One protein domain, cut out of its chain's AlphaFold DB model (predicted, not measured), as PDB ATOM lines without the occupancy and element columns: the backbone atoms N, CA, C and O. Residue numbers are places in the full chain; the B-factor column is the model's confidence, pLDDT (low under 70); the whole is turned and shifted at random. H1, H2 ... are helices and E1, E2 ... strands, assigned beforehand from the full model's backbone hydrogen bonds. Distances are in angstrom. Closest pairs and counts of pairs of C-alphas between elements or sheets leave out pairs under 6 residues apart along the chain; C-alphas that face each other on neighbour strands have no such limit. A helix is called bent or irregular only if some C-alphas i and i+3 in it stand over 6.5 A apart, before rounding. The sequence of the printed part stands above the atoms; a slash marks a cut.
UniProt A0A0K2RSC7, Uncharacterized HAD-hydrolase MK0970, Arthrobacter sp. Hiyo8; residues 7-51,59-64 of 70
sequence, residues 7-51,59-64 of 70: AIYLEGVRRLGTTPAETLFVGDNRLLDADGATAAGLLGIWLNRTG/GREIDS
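AT A GLANCE: This is residues 7 to 51 and 59 to 64 of the 70 residues of the protein "Uncharacterized HAD-hydrolase MK0970" of Arthrobacter sp. Hiyo8 (UniProt A0A0K2RSC7). A small sheet of three strands has one helix, H2, over one face and the other face bare, while a second helix, H1, sits at one end of the long axis, crosswise to H2. Residues 48 to 51 run out at the other end. The 51 printed residues include two named helices and three named strands in the order H1, E1, H2, E2, E3; the sheet runs E1, E2, E3, parallel throughout, and the class is mixed, helices and strands. The whole is compact, with a radius of gyration of the C-alphas of 10.6 A, yet elongated, spanning 33 by 17 by 15 A.

IN THESE COORDINATES: H1, residues 7 to 16, begins at C-alpha 7 (-49.653, -42.466, -1.280) and is 14.1 A long. E1 is residues 24 to 27, 9.9 A. H2, residues 30 to 39, is 12.2 A long and neither bent nor irregular, but only just: C-alphas 32 and 35 are 6.1 A apart. E2 is residues 43 to 47, 12.8 A. E3, residues 60 to 62, 6.9 A, ends at C-alpha 62 (-29.953, -52.299, -13.408).

HOW THE PARTS SIT: E2 is the inner strand. N 45 and O 25, 2.8 A, are within hydrogen-bond range between E1 and E2, as are N 46 and O 60, 2.9 A, between E2 and E3. E1, H2 and E2 form a strand-helix-strand unit, two parallel neighbour strands with a helix between, its crossover right-handed. H2 is on the sheet at a height of 7.6 A, over E2 and, only just, E1, with 3 C-alphas; it runs along the strands, at 7 degrees to E2 on the local plane. The closest C-alphas of H2 and E2, Ala 34 and Gly 44, are 4.0 A apart. H2 and the sheet E1, E2, E3 form two layers, a helix on one face of a sheet. H1 is only just not on the sheet, with 4 pairs of C-alphas within 10 A. H1 and H2 are close but not clearly touching, about perpendicular at 74 degrees; their closest C-alphas, Tyr 9 and Ala 37, are 6.4 A apart. Every O i to N i+4 pair is within hydrogen-bond range in H1, 3 of 6 in H2.

THE WHOLE: The farthest C-alphas, Gly 17 and Gly 51, are 33.3 A apart. Residues 52 to 58 are not printed, and C-alphas 51 and 59 are 14.8 A apart across the cut. Of the links printed whole, none is long. No printed residue is under 70 in pLDDT.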
ATOM      1  N   ALA A   7     -48.989 -43.656  -0.762       98.44
ATOM      2  CA  ALA A   7     -49.653 -42.466  -1.280       98.44
ATOM      3  C   ALA A   7     -48.737 -41.595  -2.153       98.44
ATOM      4  O   ALA A   7     -49.225 -40.961  -3.088       98.44
ATOM      5  N   ILE A   8     -47.421 -41.566  -1.895       98.25
ATOM      6  CA  ILE A   8     -46.503 -40.754  -2.708       98.25
ATOM      7  C   ILE A   8     -46.306 -41.336  -4.114       98.25
ATOM      8  O   ILE A   8     -46.261 -40.578  -5.083       98.25
ATOM      9  N   TYR A   9     -46.244 -42.665  -4.246       98.62
ATOM     10  CA  TYR A   9     -46.111 -43.332  -5.545       98.62
ATOM     11  C   TYR A   9     -47.420 -43.249  -6.328       98.62
ATOM     12  O   TYR A   9     -47.418 -42.883  -7.503       98.62
ATOM     13  N   LEU A  10     -48.544 -43.522  -5.657       98.56
ATOM     14  CA  LEU A  10     -49.875 -43.492  -6.265       98.56
ATOM     15  C   LEU A  10     -50.269 -42.085  -6.731       98.56
ATOM     16  O   LEU A  10     -50.905 -41.946  -7.772       98.56
ATOM     17  N   GLU A  11     -49.850 -41.034  -6.023       98.50
ATOM     18  CA  GLU A  11     -50.039 -39.658  -6.492       98.50
ATOM     19  C   GLU A  11     -49.229 -39.369  -7.765       98.50
ATOM     20  O   GLU A  11     -49.719 -38.679  -8.661       98.50
ATOM     21  N   GLY A  12     -48.018 -39.924  -7.883       97.81
ATOM     22  CA  GLY A  12     -47.225 -39.868  -9.112       97.81
ATOM     23  C   GLY A  12     -47.941 -40.540 -10.286       97.81
ATOM     24  O   GLY A  12     -48.132 -39.911 -11.325       97.81
ATOM     25  N   VAL A  13     -48.420 -41.771 -10.085       98.69
ATOM     26  CA  VAL A  13     -49.224 -42.523 -11.069       98.69
ATOM     27  C   VAL A  13     -50.469 -41.732 -11.485       98.69
ATOM     28  O   VAL A  13     -50.719 -41.539 -12.674       98.69
ATOM     29  N   ARG A  14     -51.217 -41.187 -10.515       98.56
ATOM     30  CA  ARG A  14     -52.420 -40.381 -10.772       98.56
ATOM     31  C   ARG A  14     -52.119 -39.165 -11.647       98.56
ATOM     32  O   ARG A  14     -52.918 -38.828 -12.517       98.56
ATOM     33  N   ARG A  15     -50.990 -38.488 -11.417       98.50
ATOM     34  CA  ARG A  15     -50.564 -37.324 -12.214       98.50
ATOM     35  C   ARG A  15     -50.063 -37.699 -13.605       98.50
ATOM     36  O   ARG A  15     -50.261 -36.914 -14.525       98.50
ATOM     37  N   LEU A  16     -49.428 -38.861 -13.749       98.31
ATOM     38  CA  LEU A  16     -49.011 -39.401 -15.047       98.31
ATOM     39  C   LEU A  16     -50.200 -39.878 -15.891       98.31
ATOM     40  O   LEU A  16     -50.077 -39.961 -17.110       98.31
ATOM     41  N   GLY A  17     -51.347 -40.158 -15.265       98.44
ATOM     42  CA  GLY A  17     -52.538 -40.658 -15.955       98.44
ATOM     43  C   GLY A  17     -52.409 -42.118 -16.396       98.44
ATOM     44  O   GLY A  17     -53.074 -42.531 -17.341       98.44
ATOM     45  N   THR A  18     -51.544 -42.885 -15.732       98.56
ATOM     46  CA  THR A  18     -51.271 -44.305 -15.992       98.56
ATOM     47  C   THR A  18     -51.875 -45.191 -14.897       98.56
ATOM     48  O   THR A  18     -52.461 -44.699 -13.929       98.56
ATOM     49  N   THR A  19     -51.735 -46.514 -15.022       98.50
ATOM     50  CA  THR A  19     -52.023 -47.457 -13.929       98.50
ATOM     51  C   THR A  19     -50.737 -47.819 -13.173       98.50
ATOM     52  O   THR A  19     -49.656 -47.763 -13.768       98.50
ATOM     53  N   PRO A  20     -50.801 -48.215 -11.883       98.44
ATOM     54  CA  PRO A  20     -49.606 -48.641 -11.152       98.44
ATOM     55  C   PRO A  20     -48.852 -49.766 -11.875       98.44
ATOM     56  O   PRO A  20     -47.654 -49.641 -12.114       98.44
ATOM     57  N   ALA A  21     -49.575 -50.788 -12.342       98.12
ATOM     58  CA  ALA A  21     -49.007 -51.958 -13.013       98.12
ATOM     59  C   ALA A  21     -48.288 -51.644 -14.342       98.12
ATOM     60  O   ALA A  21     -47.467 -52.437 -14.792       98.12
ATOM     61  N   GLU A  22     -48.572 -50.497 -14.962       97.50
ATOM     62  CA  GLU A  22     -47.942 -50.042 -16.210       97.50
ATOM     63  C   GLU A  22     -46.924 -48.911 -15.977       97.50
ATOM     64  O   GLU A  22     -46.386 -48.347 -16.929       97.50
ATOM     65  N   THR A  23     -46.650 -48.559 -14.717       98.31
ATOM     66  CA  THR A  23     -45.756 -47.451 -14.358       98.31
ATOM     67  C   THR A  23     -44.462 -47.965 -13.746       98.31
ATOM     68  O   THR A  23     -44.464 -48.623 -12.705       98.31
ATOM     69  N   LEU A  24     -43.338 -47.604 -14.367       98.00
ATOM     70  CA  LEU A  24     -42.003 -47.847 -13.829       98.00
ATOM     71  C   LEU A  24     -41.636 -46.791 -12.784       98.00
ATOM     72  O   LEU A  24     -41.759 -45.592 -13.037       98.00
ATOM     73  N   PHE A  25     -41.103 -47.237 -11.650       98.12
ATOM     74  CA  PHE A  25     -40.418 -46.376 -10.689       98.12
ATOM     75  C   PHE A  25     -38.952 -46.801 -10.620       98.12
ATOM     76  O   PHE A  25     -38.645 -47.909 -10.193       98.12
ATOM     77  N   VAL A  26     -38.044 -45.935 -11.073       98.06
ATOM     78  CA  VAL A  26     -36.605 -46.228 -11.152       98.06
ATOM     79  C   VAL A  26     -35.858 -45.275 -10.226       98.06
ATOM     80  O   VAL A  26     -35.949 -44.059 -10.403       98.06
ATOM     81  N   GLY A  27     -35.100 -45.807  -9.268       97.94
ATOM     82  CA  GLY A  27     -34.318 -44.996  -8.331       97.94
ATOM     83  C   GLY A  27     -33.161 -45.758  -7.693       97.94
ATOM     84  O   GLY A  27     -33.027 -46.969  -7.857       97.94
ATOM     85  N   ASP A  28     -32.271 -45.028  -7.031       97.38
ATOM     86  CA  ASP A  28     -31.005 -45.533  -6.495       97.38
ATOM     87  C   ASP A  28     -31.118 -46.077  -5.064       97.38
ATOM     88  O   ASP A  28     -30.240 -46.814  -4.617       97.38
ATOM     89  N   ASN A  29     -32.215 -45.800  -4.357       97.12
ATOM     90  CA  ASN A  29     -32.466 -46.367  -3.040       97.12
ATOM     91  C   ASN A  29     -33.297 -47.650  -3.155       97.12
ATOM     92  O   ASN A  29     -34.501 -47.588  -3.387       97.12
ATOM     93  N   ARG A  30     -32.692 -48.817  -2.919       96.44
ATOM     94  CA  ARG A  30     -33.380 -50.117  -3.013       96.44
ATOM     95  C   ARG A  30     -34.696 -50.172  -2.225       96.44
ATOM     96  O   ARG A  30     -35.736 -50.498  -2.791       96.44
ATOM     97  N   LEU A  31     -34.663 -49.812  -0.939       96.25
ATOM     98  CA  LEU A  31     -35.821 -49.928  -0.044       96.25
ATOM     99  C   LEU A  31     -36.944 -48.952  -0.413       96.25
ATOM    100  O   LEU A  31     -38.122 -49.293  -0.333       96.25
ATOM    101  N   LEU A  32     -36.593 -47.725  -0.799       97.81
ATOM    102  CA  LEU A  32     -37.574 -46.674  -1.065       97.81
ATOM    103  C   LEU A  32     -38.033 -46.644  -2.525       97.81
ATOM    104  O   LEU A  32     -39.180 -46.306  -2.783       97.81
ATOM    105  N   ASP A  33     -37.183 -46.968  -3.486       97.81
ATOM    106  CA  ASP A  33     -37.480 -46.776  -4.909       97.81
ATOM    107  C   ASP A  33     -37.884 -48.068  -5.603       97.81
ATOM    108  O   ASP A  33     -38.767 -48.042  -6.455       97.81
ATOM    109  N   ALA A  34     -37.287 -49.198  -5.219       97.81
ATOM    110  CA  ALA A  34     -37.641 -50.493  -5.779       97.81
ATOM    111  C   ALA A  34     -38.681 -51.203  -4.907       97.81
ATOM    112  O   ALA A  34     -39.815 -51.399  -5.349       97.81
ATOM    113  N   ASP A  35     -38.338 -51.529  -3.658       97.31
ATOM    114  CA  ASP A  35     -39.208 -52.312  -2.772       97.31
ATOM    115  C   ASP A  35     -40.485 -51.533  -2.422       97.31
ATOM    116  O   ASP A  35     -41.593 -52.045  -2.583       97.31
ATOM    117  N   GLY A  36     -40.351 -50.265  -2.019       97.88
ATOM    118  CA  GLY A  36     -41.489 -49.405  -1.680       97.88
ATOM    119  C   GLY A  36     -42.447 -49.166  -2.851       97.88
ATOM    120  O   GLY A  36     -43.664 -49.254  -2.681       97.88
ATOM    121  N   ALA A  37     -41.921 -48.929  -4.057       98.25
ATOM    122  CA  ALA A  37     -42.759 -48.765  -5.244       98.25
ATOM    123  C   ALA A  37     -43.448 -50.081  -5.644       98.25
ATOM    124  O   ALA A  37     -44.636 -50.074  -5.968       98.25
ATOM    125  N   THR A  38     -42.733 -51.206  -5.556       98.25
ATOM    126  CA  THR A  38     -43.286 -52.545  -5.819       98.25
ATOM    127  C   THR A  38     -44.407 -52.881  -4.837       98.25
ATOM    128  O   THR A  38     -45.473 -53.334  -5.248       98.25
ATOM    129  N   ALA A  39     -44.225 -52.578  -3.548       97.94
ATOM    130  CA  ALA A  39     -45.257 -52.752  -2.526       97.94
ATOM    131  C   ALA A  39     -46.497 -51.867  -2.766       97.94
ATOM    132  O   ALA A  39     -47.608 -52.255  -2.408       97.94
ATOM    133  N   ALA A  40     -46.326 -50.704  -3.405       98.25
ATOM    134  CA  ALA A  40     -47.420 -49.828  -3.829       98.25
ATOM    135  C   ALA A  40     -48.088 -50.262  -5.154       98.25
ATOM    136  O   ALA A  40     -49.029 -49.607  -5.607       98.25
ATOM    137  N   GLY A  41     -47.629 -51.356  -5.774       98.25
ATOM    138  CA  GLY A  41     -48.185 -51.922  -7.007       98.25
ATOM    139  C   GLY A  41     -47.579 -51.377  -8.304       98.25
ATOM    140  O   GLY A  41     -48.116 -51.661  -9.374       98.25
ATOM    141  N   LEU A  42     -46.498 -50.594  -8.225       98.62
ATOM    142  CA  LEU A  42     -45.734 -50.147  -9.390       98.62
ATOM    143  C   LEU A  42     -44.690 -51.191  -9.801       98.62
ATOM    144  O   LEU A  42     -44.356 -52.105  -9.049       98.62
ATOM    145  N   LEU A  43     -44.106 -51.010 -10.984       97.81
ATOM    146  CA  LEU A  43     -42.924 -51.749 -11.416       97.81
ATOM    147  C   LEU A  43     -41.659 -51.062 -10.865       97.81
ATOM    148  O   LEU A  43     -41.086 -50.180 -11.510       97.81
ATOM    149  N   GLY A  44     -41.244 -51.434  -9.651       97.94
ATOM    150  CA  GLY A  44     -40.041 -50.897  -9.011       97.94
ATOM    151  C   GLY A  44     -38.747 -51.461  -9.609       97.94
ATOM    152  O   GLY A  44     -38.610 -52.671  -9.790       97.94
ATOM    153  N   ILE A  45     -37.783 -50.586  -9.904       98.19
ATOM    154  CA  ILE A  45     -36.451 -50.951 -10.401       98.19
ATOM    155  C   ILE A  45     -35.381 -50.268  -9.560       98.19
ATOM    156  O   ILE A  45     -35.359 -49.040  -9.431       98.19
ATOM    157  N   TRP A  46     -34.444 -51.069  -9.062       98.19
ATOM    158  CA  TRP A  46     -33.267 -50.563  -8.377       98.19
ATOM    159  C   TRP A  46     -32.156 -50.222  -9.373       98.19
ATOM    160  O   TRP A  46     -31.721 -51.057 -10.164       98.19
ATOM    161  N   LEU A  47     -31.695 -48.976  -9.325       98.19
ATOM    162  CA  LEU A  47     -30.574 -48.469 -10.103       98.19
ATOM    163  C   LEU A  47     -29.281 -48.536  -9.283       98.19
ATOM    164  O   LEU A  47     -28.837 -47.545  -8.698       98.19
ATOM    165  N   ASN A  48     -28.674 -49.717  -9.260       97.50
ATOM    166  CA  ASN A  48     -27.478 -50.026  -8.489       97.50
ATOM    167  C   ASN A  48     -26.194 -49.693  -9.265       97.50
ATOM    168  O   ASN A  48     -25.510 -50.560  -9.805       97.50
ATOM    169  N   ARG A  49     -25.844 -48.405  -9.334       96.38
ATOM    170  CA  ARG A  49     -24.607 -47.969 -10.016       96.38
ATOM    171  C   ARG A  49     -23.331 -48.315  -9.253       96.38
ATOM    172  O   ARG A  49     -22.251 -48.315  -9.835       96.38
ATOM    173  N   THR A  50     -23.444 -48.521  -7.945       95.62
ATOM    174  CA  THR A  50     -22.314 -48.751  -7.040       95.62
ATOM    175  C   THR A  50     -21.962 -50.230  -6.909       95.62
ATOM    176  O   THR A  50     -20.901 -50.538  -6.370       95.62
ATOM    177  N   GLY A  51     -22.815 -51.133  -7.404       94.25
ATOM    178  CA  GLY A  51     -22.644 -52.574  -7.235       94.25
ATOM    179  C   GLY A  51     -22.839 -53.016  -5.784       94.25
ATOM    180  O   GLY A  51     -22.155 -53.926  -5.320       94.25
ATOM    181  N   GLY A  59     -36.077 -58.285  -6.823       92.56
ATOM    182  CA  GLY A  59     -36.647 -57.327  -7.764       92.56
ATOM    183  C   GLY A  59     -35.744 -57.075  -8.973       92.56
ATOM    184  O   GLY A  59     -34.647 -57.620  -9.099       92.56
ATOM    185  N   ARG A  60     -36.204 -56.220  -9.890       95.50
ATOM    186  CA  ARG A  60     -35.416 -55.850 -11.071       95.50
ATOM    187  C   ARG A  60     -34.320 -54.857 -10.683       95.50
ATOM    188  O   ARG A  60     -34.603 -53.790 -10.144       95.50
ATOM    189  N   GLU A  61     -33.082 -55.195 -11.021       96.69
ATOM    190  CA  GLU A  61     -31.895 -54.363 -10.825       96.69
ATOM    191  C   GLU A  61     -31.268 -53.998 -12.175       96.69
ATOM    192  O   GLU A  61     -31.223 -54.815 -13.098       96.69
ATOM    193  N   ILE A  62     -30.774 -52.767 -12.290       96.94
ATOM    194  CA  ILE A  62     -29.953 -52.299 -13.408       96.94
ATOM    195  C   ILE A  62     -28.785 -51.458 -12.884       96.94
ATOM    196  O   ILE A  62     -28.928 -50.712 -11.921       96.94
ATOM    197  N   ASP A  63     -27.645 -51.507 -13.569       96.62
ATOM    198  CA  ASP A  63     -26.466 -50.671 -13.276       96.62
ATOM    199  C   ASP A  63     -26.468 -49.333 -14.050       96.62
ATOM    200  O   ASP A  63     -25.688 -48.424 -13.767       96.62
ATOM    201  N   SER A  64     -27.353 -49.190 -15.043       96.44
ATOM    202  CA  SER A  64     -27.442 -48.036 -15.937       96.44
ATOM    203  C   SER A  64     -28.847 -47.892 -16.515       96.44
ATOM    204  O   SER A  64     -29.472 -48.874 -16.917       96.44
TER     205      SER A  64